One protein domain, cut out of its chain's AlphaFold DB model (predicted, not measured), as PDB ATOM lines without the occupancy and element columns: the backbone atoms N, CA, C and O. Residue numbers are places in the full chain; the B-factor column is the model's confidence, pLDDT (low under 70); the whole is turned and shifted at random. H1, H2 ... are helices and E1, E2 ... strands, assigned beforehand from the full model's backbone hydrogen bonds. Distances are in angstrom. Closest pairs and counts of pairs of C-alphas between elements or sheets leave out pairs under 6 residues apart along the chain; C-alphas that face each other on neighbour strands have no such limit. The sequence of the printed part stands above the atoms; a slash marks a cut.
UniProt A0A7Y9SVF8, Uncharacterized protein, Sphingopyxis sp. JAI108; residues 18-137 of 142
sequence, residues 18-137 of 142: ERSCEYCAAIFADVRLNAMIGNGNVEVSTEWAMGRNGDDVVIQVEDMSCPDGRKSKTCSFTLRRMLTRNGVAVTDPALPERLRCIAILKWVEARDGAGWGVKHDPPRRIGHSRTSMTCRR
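AT A GLANCE: This is residues 18 to 137 of the 142 residues of an uncharacterized protein of Sphingopyxis sp. JAI108 (UniProt A0A7Y9SVF8). A strongly twisted, curled sheet of six strands wraps round the long helix H1, and the shorter H2 packs on E1 and E2. A loop round Arg 125 reaches out from the long link between E5 and E6. The printed part has 120 residues, in the order H1 H2 E1 E2 E3 E4 E5 E6; the sheet is branched with antiparallel pairs, and the class is mixed. It is compact, with a radius of gyration of the C-alphas of 14.9 A and spans of 42 by 39 by 28 A.

IN THESE COORDINATES: E2, residues 72 to 85, is 38.6 A long and bends by 56 degrees at residue 76. E4, residues 98 to 110, is 31.5 A long and bends by 63 degrees at residue 107. E1 is residues 55 to 65, 30.1 A; E3 88 to 90, E5 113 to 118, E6 134 to 136. H1, residues 18 to 34, runs 24.9 A from C-alpha 18 at (0.877, -33.539, -19.825); H2 is residues 42 to 50. C-alpha 136 ends E6 at (-11.422, -26.091, -42.038).

HOW THE PARTS SIT: E1, E2 and E3 form a meander, each strand the antiparallel neighbour of the one before. E1 lies on one side of E2, with N 60 and O 80 2.9 A apart; E3, N 90 to O 83 2.9 A, and E4, N 75 to O 103 2.8 A, lie on the other side. E5, N 108 to O 115 2.8 A, and E6, N 102 to O 134 2.9 A, are beside E4. The sheet curls round H1, whose closest C-alphas to E5 are Ala 26 and Gly 117, 4.9 A. H2 is on the sheet; its closest C-alphas to E1 are Met 50 and Val 57, 6.4 A. Every O i to N i+4 pair of H1 is within hydrogen-bond range, but 2 of 5 in H2, with 1 of 6 O i to N i+3 pairs.

THE WHOLE: The C-alphas of Val 88 and Arg 125 are the farthest apart, 44.6 A. The printed part has no cut. The link E5 to E6 is long, and in it residues 120 to 121 pair with 130 to 131, antiparallel. Mean pLDDT of the printed part is 78.6; residues under 70 include 33 to 47 and 49 to 54.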
ATOM      1  N   GLU A  18       1.948 -32.691 -20.393       48.69
ATOM      2  CA  GLU A  18       0.877 -33.539 -19.825       48.69
ATOM      3  C   GLU A  18      -0.534 -32.982 -20.055       48.69
ATOM      4  O   GLU A  18      -1.427 -33.712 -20.484       48.69
ATOM      5  N   ARG A  19      -0.748 -31.673 -19.850       53.66
ATOM      6  CA  ARG A  19      -2.074 -31.045 -20.042       53.66
ATOM      7  C   ARG A  19      -2.545 -31.099 -21.496       53.66
ATOM      8  O   ARG A  19      -3.745 -31.157 -21.748       53.66
ATOM      9  N   SER A  20      -1.614 -31.108 -22.453       59.78
ATOM     10  CA  SER A  20      -1.933 -31.327 -23.863       59.78
ATOM     11  C   SER A  20      -2.519 -32.718 -24.106       59.78
ATOM     12  O   SER A  20      -3.478 -32.830 -24.856       59.78
ATOM     13  N   CYS A  21      -2.054 -33.772 -23.436       69.94
ATOM     14  CA  CYS A  21      -2.622 -35.110 -23.634       69.94
ATOM     15  C   CYS A  21      -4.074 -35.229 -23.138       69.94
ATOM     16  O   CYS A  21      -4.883 -35.877 -23.801       69.94
ATOM     17  N   GLU A  22      -4.444 -34.561 -22.040       83.06
ATOM     18  CA  GLU A  22      -5.837 -34.551 -21.559       83.06
ATOM     19  C   GLU A  22      -6.788 -33.871 -22.559       83.06
ATOM     20  O   GLU A  22      -7.879 -34.371 -22.842       83.06
ATOM     21  N   TYR A  23      -6.363 -32.750 -23.150       87.56
ATOM     22  CA  TYR A  23      -7.130 -32.060 -24.191       87.56
ATOM     23  C   TYR A  23      -7.203 -32.879 -25.484       87.56
ATOM     24  O   TYR A  23      -8.272 -32.957 -26.091       87.56
ATOM     25  N   CYS A  24      -6.105 -33.539 -25.876       85.31
ATOM     26  CA  CYS A  24      -6.084 -34.464 -27.009       85.31
ATOM     27  C   CYS A  24      -7.104 -35.587 -26.816       85.31
ATOM     28  O   CYS A  24      -7.850 -35.886 -27.744       85.31
ATOM     29  N   ALA A  25      -7.174 -36.179 -25.619       84.69
ATOM     30  CA  ALA A  25      -8.128 -37.240 -25.313       84.69
ATOM     31  C   ALA A  25      -9.581 -36.752 -25.440       84.69
ATOM     32  O   ALA A  25     -10.396 -37.422 -26.072       84.69
ATOM     33  N   ALA A  26      -9.886 -35.559 -24.920       87.62
ATOM     34  CA  ALA A  26     -11.207 -34.940 -25.048       87.62
ATOM     35  C   ALA A  26     -11.598 -34.686 -26.517       87.62
ATOM     36  O   ALA A  26     -12.720 -34.976 -26.928       87.62
ATOM     37  N   ILE A  27     -10.661 -34.163 -27.316       87.44
ATOM     38  CA  ILE A  27     -10.841 -33.921 -28.753       87.44
ATOM     39  C   ILE A  27     -11.045 -35.244 -29.495       87.44
ATOM     40  O   ILE A  27     -11.948 -35.356 -30.318       87.44
ATOM     41  N   PHE A  28     -10.233 -36.252 -29.196       82.69
ATOM     42  CA  PHE A  28     -10.280 -37.549 -29.860       82.69
ATOM     43  C   PHE A  28     -11.566 -38.316 -29.543       82.69
ATOM     44  O   PHE A  28     -12.171 -38.903 -30.442       82.69
ATOM     45  N   ALA A  29     -12.022 -38.267 -28.286       80.31
ATOM     46  CA  ALA A  29     -13.318 -38.799 -27.887       80.31
ATOM     47  C   ALA A  29     -14.454 -38.121 -28.668       80.31
ATOM     48  O   ALA A  29     -15.330 -38.812 -29.186       80.31
ATOM     49  N   ASP A  30     -14.404 -36.793 -28.830       83.06
ATOM     50  CA  ASP A  30     -15.415 -36.065 -29.601       83.06
ATOM     51  C   ASP A  30     -15.388 -36.418 -31.094       83.06
ATOM     52  O   ASP A  30     -16.433 -36.688 -31.684       83.06
ATOM     53  N   VAL A  31     -14.196 -36.484 -31.696       79.31
ATOM     54  CA  VAL A  31     -13.999 -36.875 -33.101       79.31
ATOM     55  C   VAL A  31     -14.583 -38.265 -33.372       79.31
ATOM     56  O   VAL A  31     -15.306 -38.437 -34.355       79.31
ATOM     57  N   ARG A  32     -14.318 -39.236 -32.487       73.81
ATOM     58  CA  ARG A  32     -14.834 -40.608 -32.602       73.81
ATOM     59  C   ARG A  32     -16.347 -40.698 -32.436       73.81
ATOM     60  O   ARG A  32     -16.982 -41.452 -33.163       73.81
ATOM     61  N   LEU A  33     -16.910 -39.969 -31.474       67.81
ATOM     62  CA  LEU A  33     -18.343 -40.024 -31.177       67.81
ATOM     63  C   LEU A  33     -19.181 -39.349 -32.250       67.81
ATOM     64  O   LEU A  33     -20.266 -39.827 -32.574       67.81
ATOM     65  N   ASN A  34     -18.708 -38.215 -32.758       60.28
ATOM     66  CA  ASN A  34     -19.562 -37.373 -33.568       60.28
ATOM     67  C   ASN A  34     -19.400 -37.592 -35.059       60.28
ATOM     68  O   ASN A  34     -20.354 -37.268 -35.753       60.28
ATOM     69  N   ALA A  35     -18.247 -38.059 -35.566       53.34
ATOM     70  CA  ALA A  35     -17.950 -38.061 -37.005       53.34
ATOM     71  C   ALA A  35     -18.507 -36.799 -37.708       53.34
ATOM     72  O   ALA A  35     -18.962 -36.886 -38.830       53.34
ATOM     73  N   MET A  36     -18.569 -35.656 -37.000       54.91
ATOM     74  CA  MET A  36     -19.194 -34.363 -37.344       54.91
ATOM     75  C   MET A  36     -18.207 -33.252 -37.024       54.91
ATOM     76  O   MET A  36     -18.543 -32.172 -36.531       54.91
ATOM     77  N   ILE A  37     -16.951 -33.532 -37.344       59.81
ATOM     78  CA  ILE A  37     -15.939 -32.514 -37.510       59.81
ATOM     79  C   ILE A  37     -16.509 -31.516 -38.537       59.81
ATOM     80  O   ILE A  37     -16.705 -31.855 -39.699       59.81
ATOM     81  N   GLY A  38     -16.874 -30.303 -38.104       54.50
ATOM     82  CA  GLY A  38     -17.420 -29.278 -39.004       54.50
ATOM     83  C   GLY A  38     -18.940 -29.073 -38.998       54.50
ATOM     84  O   GLY A  38     -19.442 -28.469 -39.942       54.50
ATOM     85  N   ASN A  39     -19.672 -29.485 -37.951       62.50
ATOM     86  CA  ASN A  39     -21.057 -29.027 -37.711       62.50
ATOM     87  C   ASN A  39     -22.035 -29.274 -38.891       62.50
ATOM     88  O   ASN A  39     -22.857 -28.414 -39.212       62.50
ATOM     89  N   GLY A  40     -21.949 -30.440 -39.539       52.53
ATOM     90  CA  GLY A  40     -22.803 -30.804 -40.680       52.53
ATOM     91  C   GLY A  40     -22.142 -30.679 -42.059       52.53
ATOM     92  O   GLY A  40     -22.821 -30.840 -43.069       52.53
ATOM     93  N   ASN A  41     -20.830 -30.424 -42.129       61.25
ATOM     94  CA  ASN A  41     -20.066 -30.599 -43.366       61.25
ATOM     95  C   ASN A  41     -19.789 -32.093 -43.617       61.25
ATOM     96  O   ASN A  41     -18.825 -32.629 -43.076       61.25
ATOM     97  N   VAL A  42     -20.627 -32.723 -44.449       59.38
ATOM     98  CA  VAL A  42     -20.611 -34.172 -44.746       59.38
ATOM     99  C   VAL A  42     -19.240 -34.683 -45.216       59.38
ATOM    100  O   VAL A  42     -18.809 -35.770 -44.832       59.38
ATOM    101  N   GLU A  43     -18.528 -33.881 -46.006       61.22
ATOM    102  CA  GLU A  43     -17.217 -34.232 -46.566       61.22
ATOM    103  C   GLU A  43     -16.150 -34.375 -45.465       61.22
ATOM    104  O   GLU A  43     -15.379 -35.335 -45.424       61.22
ATOM    105  N   VAL A  44     -16.153 -33.441 -44.510       60.88
ATOM    106  CA  VAL A  44     -15.229 -33.430 -43.365       60.88
ATOM    107  C   VAL A  44     -15.673 -34.414 -42.278       60.88
ATOM    108  O   VAL A  44     -14.858 -34.945 -41.529       60.88
ATOM    109  N   SER A  45     -16.973 -34.661 -42.177       62.72
ATOM    110  CA  SER A  45     -17.576 -35.439 -41.107       62.72
ATOM    111  C   SER A  45     -17.453 -36.946 -41.375       62.72
ATOM    112  O   SER A  45     -16.924 -37.696 -40.555       62.72
ATOM    113  N   THR A  46     -17.872 -37.392 -42.560       64.38
ATOM    114  CA  THR A  46     -18.073 -38.815 -42.853       64.38
ATOM    115  C   THR A  46     -16.862 -39.428 -43.546       64.38
ATOM    116  O   THR A  46     -16.360 -40.453 -43.095       64.38
ATOM    117  N   GLU A  47     -16.340 -38.802 -44.600       66.88
ATOM    118  CA  GLU A  47     -15.271 -39.412 -45.406       66.88
ATOM    119  C   GLU A  47     -13.877 -39.218 -44.783       66.88
ATOM    120  O   GLU A  47     -13.024 -40.112 -44.827       66.88
ATOM    121  N   TRP A  48     -13.652 -38.068 -44.139       73.88
ATOM    122  CA  TRP A  48     -12.371 -37.751 -43.508       73.88
ATOM    123  C   TRP A  48     -12.099 -38.601 -42.261       73.88
ATOM    124  O   TRP A  48     -11.033 -39.205 -42.156       73.88
ATOM    125  N   ALA A  49     -13.056 -38.683 -41.330       68.44
ATOM    126  CA  ALA A  49     -12.848 -39.349 -40.042       68.44
ATOM    127  C   ALA A  49     -13.007 -40.879 -40.094       68.44
ATOM    128  O   ALA A  49     -12.353 -41.566 -39.315       68.44
ATOM    129  N   MET A  50     -13.857 -41.412 -40.985       67.31
ATOM    130  CA  MET A  50     -14.185 -42.849 -41.015       67.31
ATOM    131  C   MET A  50     -13.508 -43.638 -42.144       67.31
ATOM    132  O   MET A  50     -13.495 -44.863 -42.085       67.31
ATOM    133  N   GLY A  51     -12.918 -42.973 -43.143       64.25
ATOM    134  CA  GLY A  51     -12.251 -43.649 -44.263       64.25
ATOM    135  C   GLY A  51     -13.217 -44.141 -45.345       64.25
ATOM    136  O   GLY A  51     -14.429 -43.949 -45.255       64.25
ATOM    137  N   ARG A  52     -12.680 -44.753 -46.410       65.94
ATOM    138  CA  ARG A  52     -13.457 -45.355 -47.512       65.94
ATOM    139  C   ARG A  52     -13.044 -46.820 -47.674       65.94
ATOM    140  O   ARG A  52     -11.867 -47.129 -47.584       65.94
ATOM    141  N   ASN A  53     -14.008 -47.709 -47.925       62.53
ATOM    142  CA  ASN A  53     -13.825 -49.085 -48.424       62.53
ATOM    143  C   ASN A  53     -12.535 -49.819 -47.985       62.53
ATOM    144  O   ASN A  53     -11.659 -50.072 -48.808       62.53
ATOM    145  N   GLY A  54     -12.456 -50.222 -46.712       63.47
ATOM    146  CA  GLY A  54     -11.369 -51.072 -46.203       63.47
ATOM    147  C   GLY A  54     -10.071 -50.338 -45.856       63.47
ATOM    148  O   GLY A  54      -9.082 -50.998 -45.544       63.47
ATOM    149  N   ASP A  55     -10.071 -49.006 -45.906       75.00
ATOM    150  CA  ASP A  55      -8.964 -48.196 -45.412       75.00
ATOM    151  C   ASP A  55      -9.095 -47.960 -43.894       75.00
ATOM    152  O   ASP A  55     -10.166 -47.588 -43.404       75.00
ATOM    153  N   ASP A  56      -7.992 -48.113 -43.160       79.44
ATOM    154  CA  ASP A  56      -7.907 -47.739 -41.749       79.44
ATOM    155  C   ASP A  56      -7.520 -46.260 -41.630       79.44
ATOM    156  O   ASP A  56      -6.604 -45.768 -42.296       79.44
ATOM    157  N   VAL A  57      -8.209 -45.537 -40.746       79.88
ATOM    158  CA  VAL A  57      -7.948 -44.119 -40.488       79.88
ATOM    159  C   VAL A  57      -7.372 -43.933 -39.095       79.88
ATOM    160  O   VAL A  57      -8.005 -44.242 -38.087       79.88
ATOM    161  N   VAL A  58      -6.179 -43.343 -39.036       82.19
ATOM    162  CA  VAL A  58      -5.579 -42.859 -37.795       82.19
ATOM    163  C   VAL A  58      -5.655 -41.339 -37.775       82.19
ATOM    164  O   VAL A  58      -5.134 -40.667 -38.666       82.19
ATOM    165  N   ILE A  59      -6.293 -40.794 -36.738       82.50
ATOM    166  CA  ILE A  59      -6.368 -39.351 -36.501       82.50
ATOM    167  C   ILE A  59      -5.419 -38.966 -35.374       82.50
ATOM    168  O   ILE A  59      -5.452 -39.558 -34.296       82.50
ATOM    169  N   GLN A  60      -4.602 -37.948 -35.621       86.88
ATOM    170  CA  GLN A  60      -3.714 -37.333 -34.642       86.88
ATOM    171  C   GLN A  60      -4.116 -35.880 -34.394       86.88
ATOM    172  O   GLN A  60      -4.607 -35.195 -35.293       86.88
ATOM    173  N   VAL A  61      -3.897 -35.418 -33.164       87.75
ATOM    174  CA  VAL A  61      -4.035 -34.013 -32.772       87.75
ATOM    175  C   VAL A  61      -2.628 -33.418 -32.707       87.75
ATOM    176  O   VAL A  61      -1.794 -33.889 -31.937       87.75
ATOM    177  N   GLU A  62      -2.369 -32.405 -33.523       89.38
ATOM    178  CA  GLU A  62      -1.097 -31.687 -33.660       89.38
ATOM    179  C   GLU A  62      -1.296 -30.193 -33.313       89.38
ATOM    180  O   GLU A  62      -2.428 -29.707 -33.227       89.38
ATOM    181  N   ASP A  63      -0.199 -29.451 -33.123       90.00
ATOM    182  CA  ASP A  63      -0.170 -27.979 -32.988       90.00
ATOM    183  C   ASP A  63      -1.161 -27.383 -31.972       90.00
ATOM    184  O   ASP A  63      -1.761 -26.325 -32.198       90.00
ATOM    185  N   MET A  64      -1.395 -28.078 -30.859       89.81
ATOM    186  CA  MET A  64      -2.413 -27.646 -29.915       89.81
ATOM    187  C   MET A  64      -1.976 -26.414 -29.124       89.81
ATOM    188  O   MET A  64      -0.954 -26.403 -28.447       89.81
ATOM    189  N   SER A  65      -2.832 -25.399 -29.148       90.81
ATOM    190  CA  SER A  65      -2.711 -24.189 -28.353       90.81
ATOM    191  C   SER A  65      -4.032 -23.901 -27.658       90.81
ATOM    192  O   SER A  65      -5.082 -23.767 -28.287       90.81
ATOM    193  N   CYS A  66      -3.971 -23.814 -26.338       88.81
ATOM    194  CA  CYS A  66      -5.110 -23.561 -25.475       88.81
ATOM    195  C   CYS A  66      -4.719 -22.437 -24.509       88.81
ATOM    196  O   CYS A  66      -4.112 -22.744 -23.480       88.81
ATOM    197  N   PRO A  67      -5.025 -21.159 -24.803       82.94
ATOM    198  CA  PRO A  67      -4.806 -20.069 -23.858       82.94
ATOM    199  C   PRO A  67      -5.371 -20.397 -22.470       82.94
ATOM    200  O   PRO A  67      -6.362 -21.130 -22.328       82.94
ATOM    201  N   ASP A  68      -4.716 -19.866 -21.439       73.50
ATOM    202  CA  ASP A  68      -5.076 -20.141 -20.055       73.50
ATOM    203  C   ASP A  68      -6.544 -19.809 -19.772       73.50
ATOM    204  O   ASP A  68      -7.060 -18.735 -20.074       73.50
ATOM    205  N   GLY A  69      -7.229 -20.776 -19.168       65.88
ATOM    206  CA  GLY A  69      -8.642 -20.709 -18.822       65.88
ATOM    207  C   GLY A  69      -8.957 -21.772 -17.774       65.88
ATOM    208  O   GLY A  69      -8.435 -22.885 -17.855       65.88
ATOM    209  N   ARG A  70      -9.763 -21.423 -16.760       80.19
ATOM    210  CA  ARG A  70      -9.986 -22.285 -15.581       80.19
ATOM    211  C   ARG A  70     -10.919 -23.463 -15.867       80.19
ATOM    212  O   ARG A  70     -10.505 -24.604 -15.751       80.19
ATOM    213  N   LYS A  71     -12.180 -23.188 -16.219       86.25
ATOM    214  CA  LYS A  71     -13.232 -24.215 -16.419       86.25
ATOM    215  C   LYS A  71     -13.769 -24.283 -17.849       86.25
ATOM    216  O   LYS A  71     -14.566 -25.154 -18.181       86.25
ATOM    217  N   SER A  72     -13.347 -23.355 -18.697       90.50
ATOM    218  CA  SER A  72     -13.602 -23.376 -20.129       90.50
ATOM    219  C   SER A  72     -12.476 -22.643 -20.839       90.50
ATOM    220  O   SER A  72     -11.945 -21.674 -20.292       90.50
ATOM    221  N   LYS A  73     -12.105 -23.113 -22.027       91.75
ATOM    222  CA  LYS A  73     -11.091 -22.476 -22.863       91.75
ATOM    223  C   LYS A  73     -11.331 -22.758 -24.336       91.75
ATOM    224  O   LYS A  73     -11.839 -23.817 -24.696       91.75
ATOM    225  N   THR A  74     -10.955 -21.803 -25.173       92.75
ATOM    226  CA  THR A  74     -10.914 -21.987 -26.623       92.75
ATOM    227  C   THR A  74      -9.555 -22.559 -26.981       92.75
ATOM    228  O   THR A  74      -8.544 -21.955 -26.648       92.75
ATOM    229  N   CYS A  75      -9.534 -23.703 -27.650       91.75
ATOM    230  CA  CYS A  75      -8.324 -24.348 -28.133       91.75
ATOM    231  C   CYS A  75      -8.291 -24.305 -29.657       91.75
ATOM    232  O   CYS A  75      -9.303 -24.587 -30.300       91.75
ATOM    233  N   SER A  76      -7.132 -23.991 -30.229       92.31
ATOM    234  CA  SER A  76      -6.824 -24.234 -31.637       92.31
ATOM    235  C   SER A  76      -5.886 -25.427 -31.758       92.31
ATOM    236  O   SER A  76      -4.995 -25.582 -30.931       92.31
ATOM    237  N   PHE A  77      -6.074 -26.254 -32.776       91.50
ATOM    238  CA  PHE A  77      -5.245 -27.434 -33.029       91.50
ATOM    239  C   PHE A  77      -5.340 -27.836 -34.499       91.50
ATOM    240  O   PHE A  77      -6.222 -27.375 -35.232       91.50
ATOM    241  N   THR A  78      -4.449 -28.716 -34.926       91.19
ATOM    242  CA  THR A  78      -4.493 -29.368 -36.229       91.19
ATOM    243  C   THR A  78      -4.951 -30.810 -36.030       91.19
ATOM    244  O   THR A  78      -4.418 -31.522 -35.187       91.19
ATOM    245  N   LEU A  79      -5.943 -31.264 -36.791       88.56
ATOM    246  CA  LEU A  79      -6.192 -32.693 -36.948       88.56
ATOM    247  C   LEU A  79      -5.424 -33.182 -38.164       88.56
ATOM    248  O   LEU A  79      -5.559 -32.609 -39.245       88.56
ATOM    249  N   ARG A  80      -4.652 -34.249 -37.994       87.81
ATOM    250  CA  ARG A  80      -3.971 -34.936 -39.084       87.81
ATOM    251  C   ARG A  80      -4.582 -36.308 -39.290       87.81
ATOM    252  O   ARG A  80      -4.760 -37.061 -38.336       87.81
ATOM    253  N   ARG A  81      -4.883 -36.621 -40.542       85.31
ATOM    254  CA  ARG A  81      -5.370 -37.919 -40.990       85.31
ATOM    255  C   ARG A  81      -4.232 -38.681 -41.636       85.31
ATOM    256  O   ARG A  81      -3.608 -38.196 -42.574       85.31
ATOM    257  N   MET A  82      -4.018 -39.896 -41.161       83.94
ATOM    258  CA  MET A  82      -3.173 -40.886 -41.808       83.94
ATOM    259  C   MET A  82      -4.075 -42.025 -42.261       83.94
ATOM    260  O   MET A  82      -4.764 -42.636 -41.446       83.94
ATOM    261  N   LEU A  83      -4.095 -42.263 -43.566       83.50
ATOM    262  CA  LEU A  83      -4.861 -43.339 -44.176       83.50
ATOM    263  C   LEU A  83      -3.921 -44.511 -44.436       83.50
ATOM    264  O   LEU A  83      -2.834 -44.310 -44.986       83.50
ATOM    265  N   THR A  84      -4.324 -45.721 -44.068       80.38
ATOM    266  CA  THR A  84      -3.590 -46.932 -44.432       80.38
ATOM    267  C   THR A  84      -4.498 -47.922 -45.153       80.38
ATOM    268  O   THR A  84      -5.683 -48.039 -44.860       80.38
ATOM    269  N   ARG A  85      -3.937 -48.642 -46.127       81.31
ATOM    270  CA  ARG A  85      -4.596 -49.738 -46.843       81.31
ATOM    271  C   ARG A  85      -3.731 -50.976 -46.712       81.31
ATOM    272  O   ARG A  85      -2.576 -50.958 -47.135       81.31
ATOM    273  N   ASN A  86      -4.268 -52.036 -46.109       81.88
ATOM    274  CA  ASN A  86      -3.504 -53.246 -45.778       81.88
ATOM    275  C   ASN A  86      -2.209 -52.931 -44.994       81.88
ATOM    276  O   ASN A  86      -1.156 -53.503 -45.260       81.88
ATOM    277  N   GLY A  87      -2.270 -51.961 -44.072       78.94
ATOM    278  CA  GLY A  87      -1.122 -51.522 -43.270       78.94
ATOM    279  C   GLY A  87      -0.129 -50.587 -43.976       78.94
ATOM    280  O   GLY A  87       0.822 -50.138 -43.341       78.94
ATOM    281  N   VAL A  88      -0.337 -50.247 -45.252       78.31
ATOM    282  CA  VAL A  88       0.530 -49.323 -46.003       78.31
ATOM    283  C   VAL A  88      -0.085 -47.930 -46.028       78.31
ATOM    284  O   VAL A  88      -1.249 -47.783 -46.392       78.31
ATOM    285  N   ALA A  89       0.690 -46.904 -45.669       79.56
ATOM    286  CA  ALA A  89       0.244 -45.517 -45.746       79.56
ATOM    287  C   ALA A  89      -0.074 -45.121 -47.194       79.56
ATOM    288  O   ALA A  89       0.745 -45.305 -48.095       79.56
ATOM    289  N   VAL A  90      -1.257 -44.555 -47.411       76.94
ATOM    290  CA  VAL A  90      -1.725 -44.088 -48.718       76.94
ATOM    291  C   VAL A  90      -2.168 -42.633 -48.615       76.94
ATOM    292  O   VAL A  90      -2.659 -42.186 -47.580       76.94
ATOM    293  N   THR A  91      -1.974 -41.872 -49.687       72.81
ATOM    294  CA  THR A  91      -2.502 -40.508 -49.791       72.81
ATOM    295  C   THR A  91      -3.858 -40.542 -50.484       72.81
ATOM    296  O   THR A  91      -4.075 -41.318 -51.414       72.81
ATOM    297  N   ASP A  92      -4.782 -39.704 -50.021       72.56
ATOM    298  CA  ASP A  92      -6.080 -39.511 -50.656       72.56
ATOM    299  C   ASP A  92      -6.158 -38.064 -51.145       72.56
ATOM    300  O   ASP A  92      -6.347 -37.166 -50.328       72.56
ATOM    301  N   PRO A  93      -5.978 -37.796 -52.447       70.38
ATOM    302  CA  PRO A  93      -5.980 -36.429 -52.956       70.38
ATOM    303  C   PRO A  93      -7.359 -35.759 -52.862       70.38
ATOM    304  O   PRO A  93      -7.444 -34.540 -52.994       70.38
ATOM    305  N   ALA A  94      -8.439 -36.520 -52.639       75.38
ATOM    306  CA  ALA A  94      -9.780 -35.958 -52.501       75.38
ATOM    307  C   ALA A  94     -10.007 -35.311 -51.126       75.38
ATOM    308  O   ALA A  94     -10.846 -34.420 -51.002       75.38
ATOM    309  N   LEU A  95      -9.254 -35.732 -50.104       76.12
ATOM    310  CA  LEU A  95      -9.422 -35.274 -48.731       76.12
ATOM    311  C   LEU A  95      -8.118 -34.665 -48.203       76.12
ATOM    312  O   LEU A  95      -7.048 -35.247 -48.348       76.12
ATOM    313  N   PRO A  96      -8.172 -33.507 -47.533       81.06
ATOM    314  CA  PRO A  96      -6.968 -32.874 -47.006       81.06
ATOM    315  C   PRO A  96      -6.302 -33.762 -45.939       81.06
ATOM    316  O   PRO A  96      -6.984 -34.280 -45.061       81.06
ATOM    317  N   GLU A  97      -4.972 -33.890 -45.931       85.62
ATOM    318  CA  GLU A  97      -4.258 -34.617 -44.858       85.62
ATOM    319  C   GLU A  97      -4.458 -33.936 -43.492       85.62
ATOM    320  O   GLU A  97      -4.508 -34.588 -42.451       85.62
ATOM    321  N   ARG A  98      -4.585 -32.605 -43.492       88.00
ATOM    322  CA  ARG A  98      -4.688 -31.788 -42.283       88.00
ATOM    323  C   ARG A  98      -5.928 -30.915 -42.292       88.00
ATOM    324  O   ARG A  98      -6.313 -30.373 -43.324       88.00
ATOM    325  N   LEU A  99      -6.487 -30.698 -41.112       86.69
ATOM    326  CA  LEU A  99      -7.550 -29.738 -40.855       86.69
ATOM    327  C   LEU A  99      -7.137 -28.827 -39.709       86.69
ATOM    328  O   LEU A  99      -6.706 -29.300 -38.663       86.69
ATOM    329  N   ARG A 100      -7.314 -27.516 -39.874       89.50
ATOM    330  CA  ARG A 100      -7.163 -26.566 -38.768       89.50
ATOM    331  C   ARG A 100      -8.485 -26.440 -38.039       89.50
ATOM    332  O   ARG A 100      -9.500 -26.114 -38.658       89.50
ATOM    333  N   CYS A 101      -8.449 -26.646 -36.736       88.94
ATOM    334  CA  CYS A 101      -9.617 -26.748 -35.886       88.94
ATOM    335  C   CYS A 101      -9.579 -25.741 -34.742       88.94
ATOM    336  O   CYS A 101      -8.519 -25.338 -34.262       88.94
ATOM    337  N   ILE A 102     -10.773 -25.349 -34.307       90.81
ATOM    338  CA  ILE A 102     -11.012 -24.605 -33.077       90.81
ATOM    339  C   ILE A 102     -12.123 -25.329 -32.322       90.81
ATOM    340  O   ILE A 102     -13.133 -25.687 -32.925       90.81
ATOM    341  N   ALA A 103     -11.962 -25.529 -31.017       91.38
ATOM    342  CA  ALA A 103     -12.998 -26.081 -30.149       91.38
ATOM    343  C   ALA A 103     -13.050 -25.330 -28.819       91.38
ATOM    344  O   ALA A 103     -12.045 -24.788 -28.358       91.38
ATOM    345  N   ILE A 104     -14.217 -25.323 -28.176       92.12
ATOM    346  CA  ILE A 104     -14.337 -24.880 -26.788       92.12
ATOM    347  C   ILE A 104     -14.266 -26.126 -25.916       92.12
ATOM    348  O   ILE A 104     -15.171 -26.956 -25.955       92.12
ATOM    349  N   LEU A 105     -13.224 -26.244 -25.100       92.25
ATOM    350  CA  LEU A 105     -13.148 -27.264 -24.061       92.25
ATOM    351  C   LEU A 105     -13.781 -26.740 -22.773       92.25
ATOM    352  O   LEU A 105     -13.694 -25.549 -22.447       92.25
ATOM    353  N   LYS A 106     -14.438 -27.633 -22.039       92.56
ATOM    354  CA  LYS A 106     -15.023 -27.374 -20.723       92.56
ATOM    355  C   LYS A 106     -14.643 -28.479 -19.757       92.56
ATOM    356  O   LYS A 106     -14.607 -29.642 -20.141       92.56
ATOM    357  N   TRP A 107     -14.390 -28.097 -18.512       90.44
ATOM    358  CA  TRP A 107     -14.280 -29.057 -17.426       90.44
ATOM    359  C   TRP A 107     -15.679 -29.571 -17.095       90.44
ATOM    360  O   TRP A 107     -16.585 -28.774 -16.833       90.44
ATOM    361  N   VAL A 108     -15.857 -30.883 -17.151       86.94
ATOM    362  CA  VAL A 108     -17.110 -31.576 -16.872       86.94
ATOM    363  C   VAL A 108     -16.877 -32.480 -15.676       86.94
ATOM    364  O   VAL A 108     -15.931 -33.262 -15.649       86.94
ATOM    365  N   GLU A 109     -17.743 -32.368 -14.681       86.00
ATOM    366  CA  GLU A 109     -17.816 -33.339 -13.597       86.00
ATOM    367  C   GLU A 109     -18.753 -34.458 -14.058       86.00
ATOM    368  O   GLU A 109     -19.956 -34.238 -14.210       86.00
ATOM    369  N   ALA A 110     -18.199 -35.634 -14.357       73.00
ATOM    370  CA  ALA A 110     -18.970 -36.828 -14.677       73.00
ATOM    371  C   ALA A 110     -18.959 -37.804 -13.489       73.00
ATOM    372  O   ALA A 110     -18.153 -37.686 -12.564       73.00
ATOM    373  N   ARG A 111     -19.896 -38.762 -13.485       72.69
ATOM    374  CA  ARG A 111     -20.048 -39.736 -12.384       72.69
ATOM    375  C   ARG A 111     -18.815 -40.624 -12.193       72.69
ATOM    376  O   ARG A 111     -18.593 -41.112 -11.093       72.69
ATOM    377  N   ASP A 112     -18.068 -40.847 -13.261       76.25
ATOM    378  CA  ASP A 112     -16.878 -41.689 -13.370       76.25
ATOM    379  C   ASP A 112     -15.563 -40.900 -13.284       76.25
ATOM    380  O   ASP A 112     -14.485 -41.489 -13.297       76.25
ATOM    381  N   GLY A 113     -15.637 -39.578 -13.140       76.75
ATOM    382  CA  GLY A 113     -14.470 -38.722 -12.996       76.75
ATOM    383  C   GLY A 113     -14.704 -37.337 -13.573       76.75
ATOM    384  O   GLY A 113     -15.525 -37.126 -14.464       76.75
ATOM    385  N   ALA A 114     -13.974 -36.363 -13.049       84.12
ATOM    386  CA  ALA A 114     -13.934 -35.044 -13.651       84.12
ATOM    387  C   ALA A 114     -12.892 -35.019 -14.778       84.12
ATOM    388  O   ALA A 114     -11.820 -35.608 -14.646       84.12
ATOM    389  N   GLY A 115     -13.199 -34.334 -15.876       88.62
ATOM    390  CA  GLY A 115     -12.302 -34.268 -17.023       88.62
ATOM    391  C   GLY A 115     -12.669 -33.176 -18.014       88.62
ATOM    392  O   GLY A 115     -13.704 -32.515 -17.911       88.62
ATOM    393  N   TRP A 116     -11.799 -32.971 -18.997       90.94
ATOM    394  CA  TRP A 116     -12.076 -32.061 -20.100       90.94
ATOM    395  C   TRP A 116     -12.960 -32.736 -21.148       90.94
ATOM    396  O   TRP A 116     -12.751 -33.887 -21.512       90.94
ATOM    397  N   GLY A 117     -13.932 -31.990 -21.662       90.25
ATOM    398  CA  GLY A 117     -14.778 -32.398 -22.776       90.25
ATOM    399  C   GLY A 117     -14.950 -31.262 -23.774       90.25
ATOM    400  O   GLY A 117     -14.907 -30.081 -23.409       90.25
ATOM    401  N   VAL A 118     -15.167 -31.602 -25.043       89.94
ATOM    402  CA  VAL A 118     -15.603 -30.616 -26.036       89.94
ATOM    403  C   VAL A 118     -17.004 -30.142 -25.660       89.94
ATOM    404  O   VAL A 118     -17.888 -30.935 -25.344       89.94
ATOM    405  N   LYS A 119     -17.222 -28.826 -25.660       89.94
ATOM    406  CA  LYS A 119     -18.536 -28.247 -25.387       89.94
ATOM    407  C   LYS A 119     -19.506 -28.674 -26.486       89.94
ATOM    408  O   LYS A 119     -19.280 -28.358 -27.655       89.94
ATOM    409  N   HIS A 120     -20.619 -29.261 -26.064       86.69
ATOM    410  CA  HIS A 120     -21.806 -29.493 -26.878       86.69
ATOM    411  C   HIS A 120     -22.916 -28.536 -26.466       86.69
ATOM    412  O   HIS A 120     -23.201 -28.392 -25.277       86.69
ATOM    413  N   ASP A 121     -23.534 -27.876 -27.439       83.31
ATOM    414  CA  ASP A 121     -24.760 -27.112 -27.225       83.31
ATOM    415  C   ASP A 121     -25.978 -27.998 -27.544       83.31
ATOM    416  O   ASP A 121     -25.970 -28.712 -28.555       83.31
ATOM    417  N   PRO A 122     -27.035 -27.974 -26.708       79.00
ATOM    418  CA  PRO A 122     -28.249 -28.732 -26.978       79.00
ATOM    419  C   PRO A 122     -28.914 -28.259 -28.284       79.00
ATOM    420  O   PRO A 122     -28.732 -27.106 -28.702       79.00
ATOM    421  N   PRO A 123     -29.706 -29.122 -28.946       75.38
ATOM    422  CA  PRO A 123     -30.437 -28.731 -30.143       75.38
ATOM    423  C   PRO A 123     -31.408 -27.586 -29.825       75.38
ATOM    424  O   PRO A 123     -32.097 -27.593 -28.809       75.38
ATOM    425  N   ARG A 124     -31.509 -26.594 -30.719       72.31
ATOM    426  CA  ARG A 124     -32.416 -25.444 -30.526       72.31
ATOM    427  C   ARG A 124     -33.901 -25.789 -30.706       72.31
ATOM    428  O   ARG A 124     -34.743 -24.992 -30.307       72.31
ATOM    429  N   ARG A 125     -34.221 -26.913 -31.364       73.38
ATOM    430  CA  ARG A 125     -35.598 -27.381 -31.626       73.38
ATOM    431  C   ARG A 125     -35.691 -28.912 -31.617       73.38
ATOM    432  O   ARG A 125     -36.142 -29.485 -30.639       73.38
ATOM    433  N   ILE A 126     -35.248 -29.558 -32.696       70.56
ATOM    434  CA  ILE A 126     -35.199 -31.015 -32.901       70.56
ATOM    435  C   ILE A 126     -33.851 -31.311 -33.576       70.56
ATOM    436  O   ILE A 126     -33.443 -30.544 -34.450       70.56
ATOM    437  N   GLY A 127     -33.153 -32.373 -33.166       69.62
ATOM    438  CA  GLY A 127     -31.899 -32.815 -33.790       69.62
ATOM    439  C   GLY A 127     -30.809 -33.205 -32.793       69.62
ATOM    440  O   GLY A 127     -31.036 -33.239 -31.585       69.62
ATOM    441  N   HIS A 128     -29.619 -33.498 -33.314       72.12
ATOM    442  CA  HIS A 128     -28.445 -33.837 -32.510       72.12
ATOM    443  C   HIS A 128     -27.840 -32.600 -31.829       72.12
ATOM    444  O   HIS A 128     -28.049 -31.460 -32.259       72.12
ATOM    445  N   SER A 129     -27.084 -32.829 -30.752       75.06
ATOM    446  CA  SER A 129     -26.258 -31.795 -30.131       75.06
ATOM    447  C   SER A 129     -25.260 -31.220 -31.135       75.06
ATOM    448  O   SER A 129     -24.806 -31.904 -32.052       75.06
ATOM    449  N   ARG A 130     -24.910 -29.946 -30.958       79.81
ATOM    450  CA  ARG A 130     -23.918 -29.271 -31.798       79.81
ATOM    451  C   ARG A 130     -22.591 -29.195 -31.069       79.81
ATOM    452  O   ARG A 130     -22.515 -28.570 -30.011       79.81
ATOM    453  N   THR A 131     -21.554 -29.774 -31.662       85.75
ATOM    454  CA  THR A 131     -20.188 -29.617 -31.160       85.75
ATOM    455  C   THR A 131     -19.705 -28.182 -31.377       85.75
ATOM    456  O   THR A 131     -19.951 -27.553 -32.411       85.75
ATOM    457  N   SER A 132     -18.985 -27.640 -30.400       88.44
ATOM    458  CA  SER A 132     -18.245 -26.386 -30.578       88.44
ATOM    459  C   SER A 132     -17.033 -26.541 -31.505       88.44
ATOM    460  O   SER A 132     -16.478 -25.532 -31.943       88.44
ATOM    461  N   MET A 133     -16.627 -27.777 -31.818       88.50
ATOM    462  CA  MET A 133     -15.509 -28.053 -32.710       88.50
ATOM    463  C   MET A 133     -15.847 -27.666 -34.151       88.50
ATOM    464  O   MET A 133     -16.782 -28.174 -34.770       88.50
ATOM    465  N   THR A 134     -15.053 -26.762 -34.706       85.56
ATOM    466  CA  THR A 134     -15.153 -26.329 -36.096       85.56
ATOM    467  C   THR A 134     -13.797 -26.478 -36.754       85.56
ATOM    468  O   THR A 134     -12.805 -25.957 -36.248       85.56
ATOM    469  N   CYS A 135     -13.764 -27.156 -37.896       84.50
ATOM    470  CA  CYS A 135     -12.543 -27.409 -38.643       84.50
ATOM    471  C   CYS A 135     -12.670 -26.927 -40.080       84.50
ATOM    472  O   CYS A 135     -13.759 -26.884 -40.653       84.50
ATOM    473  N   ARG A 136     -11.532 -26.562 -40.660       84.31
ATOM    474  CA  ARG A 136     -11.422 -26.091 -42.038       84.31
ATOM    475  C   ARG A 136     -10.129 -26.585 -42.662       84.31
ATOM    476  O   ARG A 136      -9.146 -26.823 -41.956       84.31
ATOM    477  N   ARG A 137     -10.113 -26.663 -43.992       83.00
ATOM    478  CA  ARG A 137      -8.875 -26.873 -44.745       83.00
ATOM    479  C   ARG A 137      -7.858 -25.774 -44.387       83.00
ATOM    480  O   ARG A 137      -8.259 -24.619 -44.189       83.00
TER     481      ARG A 137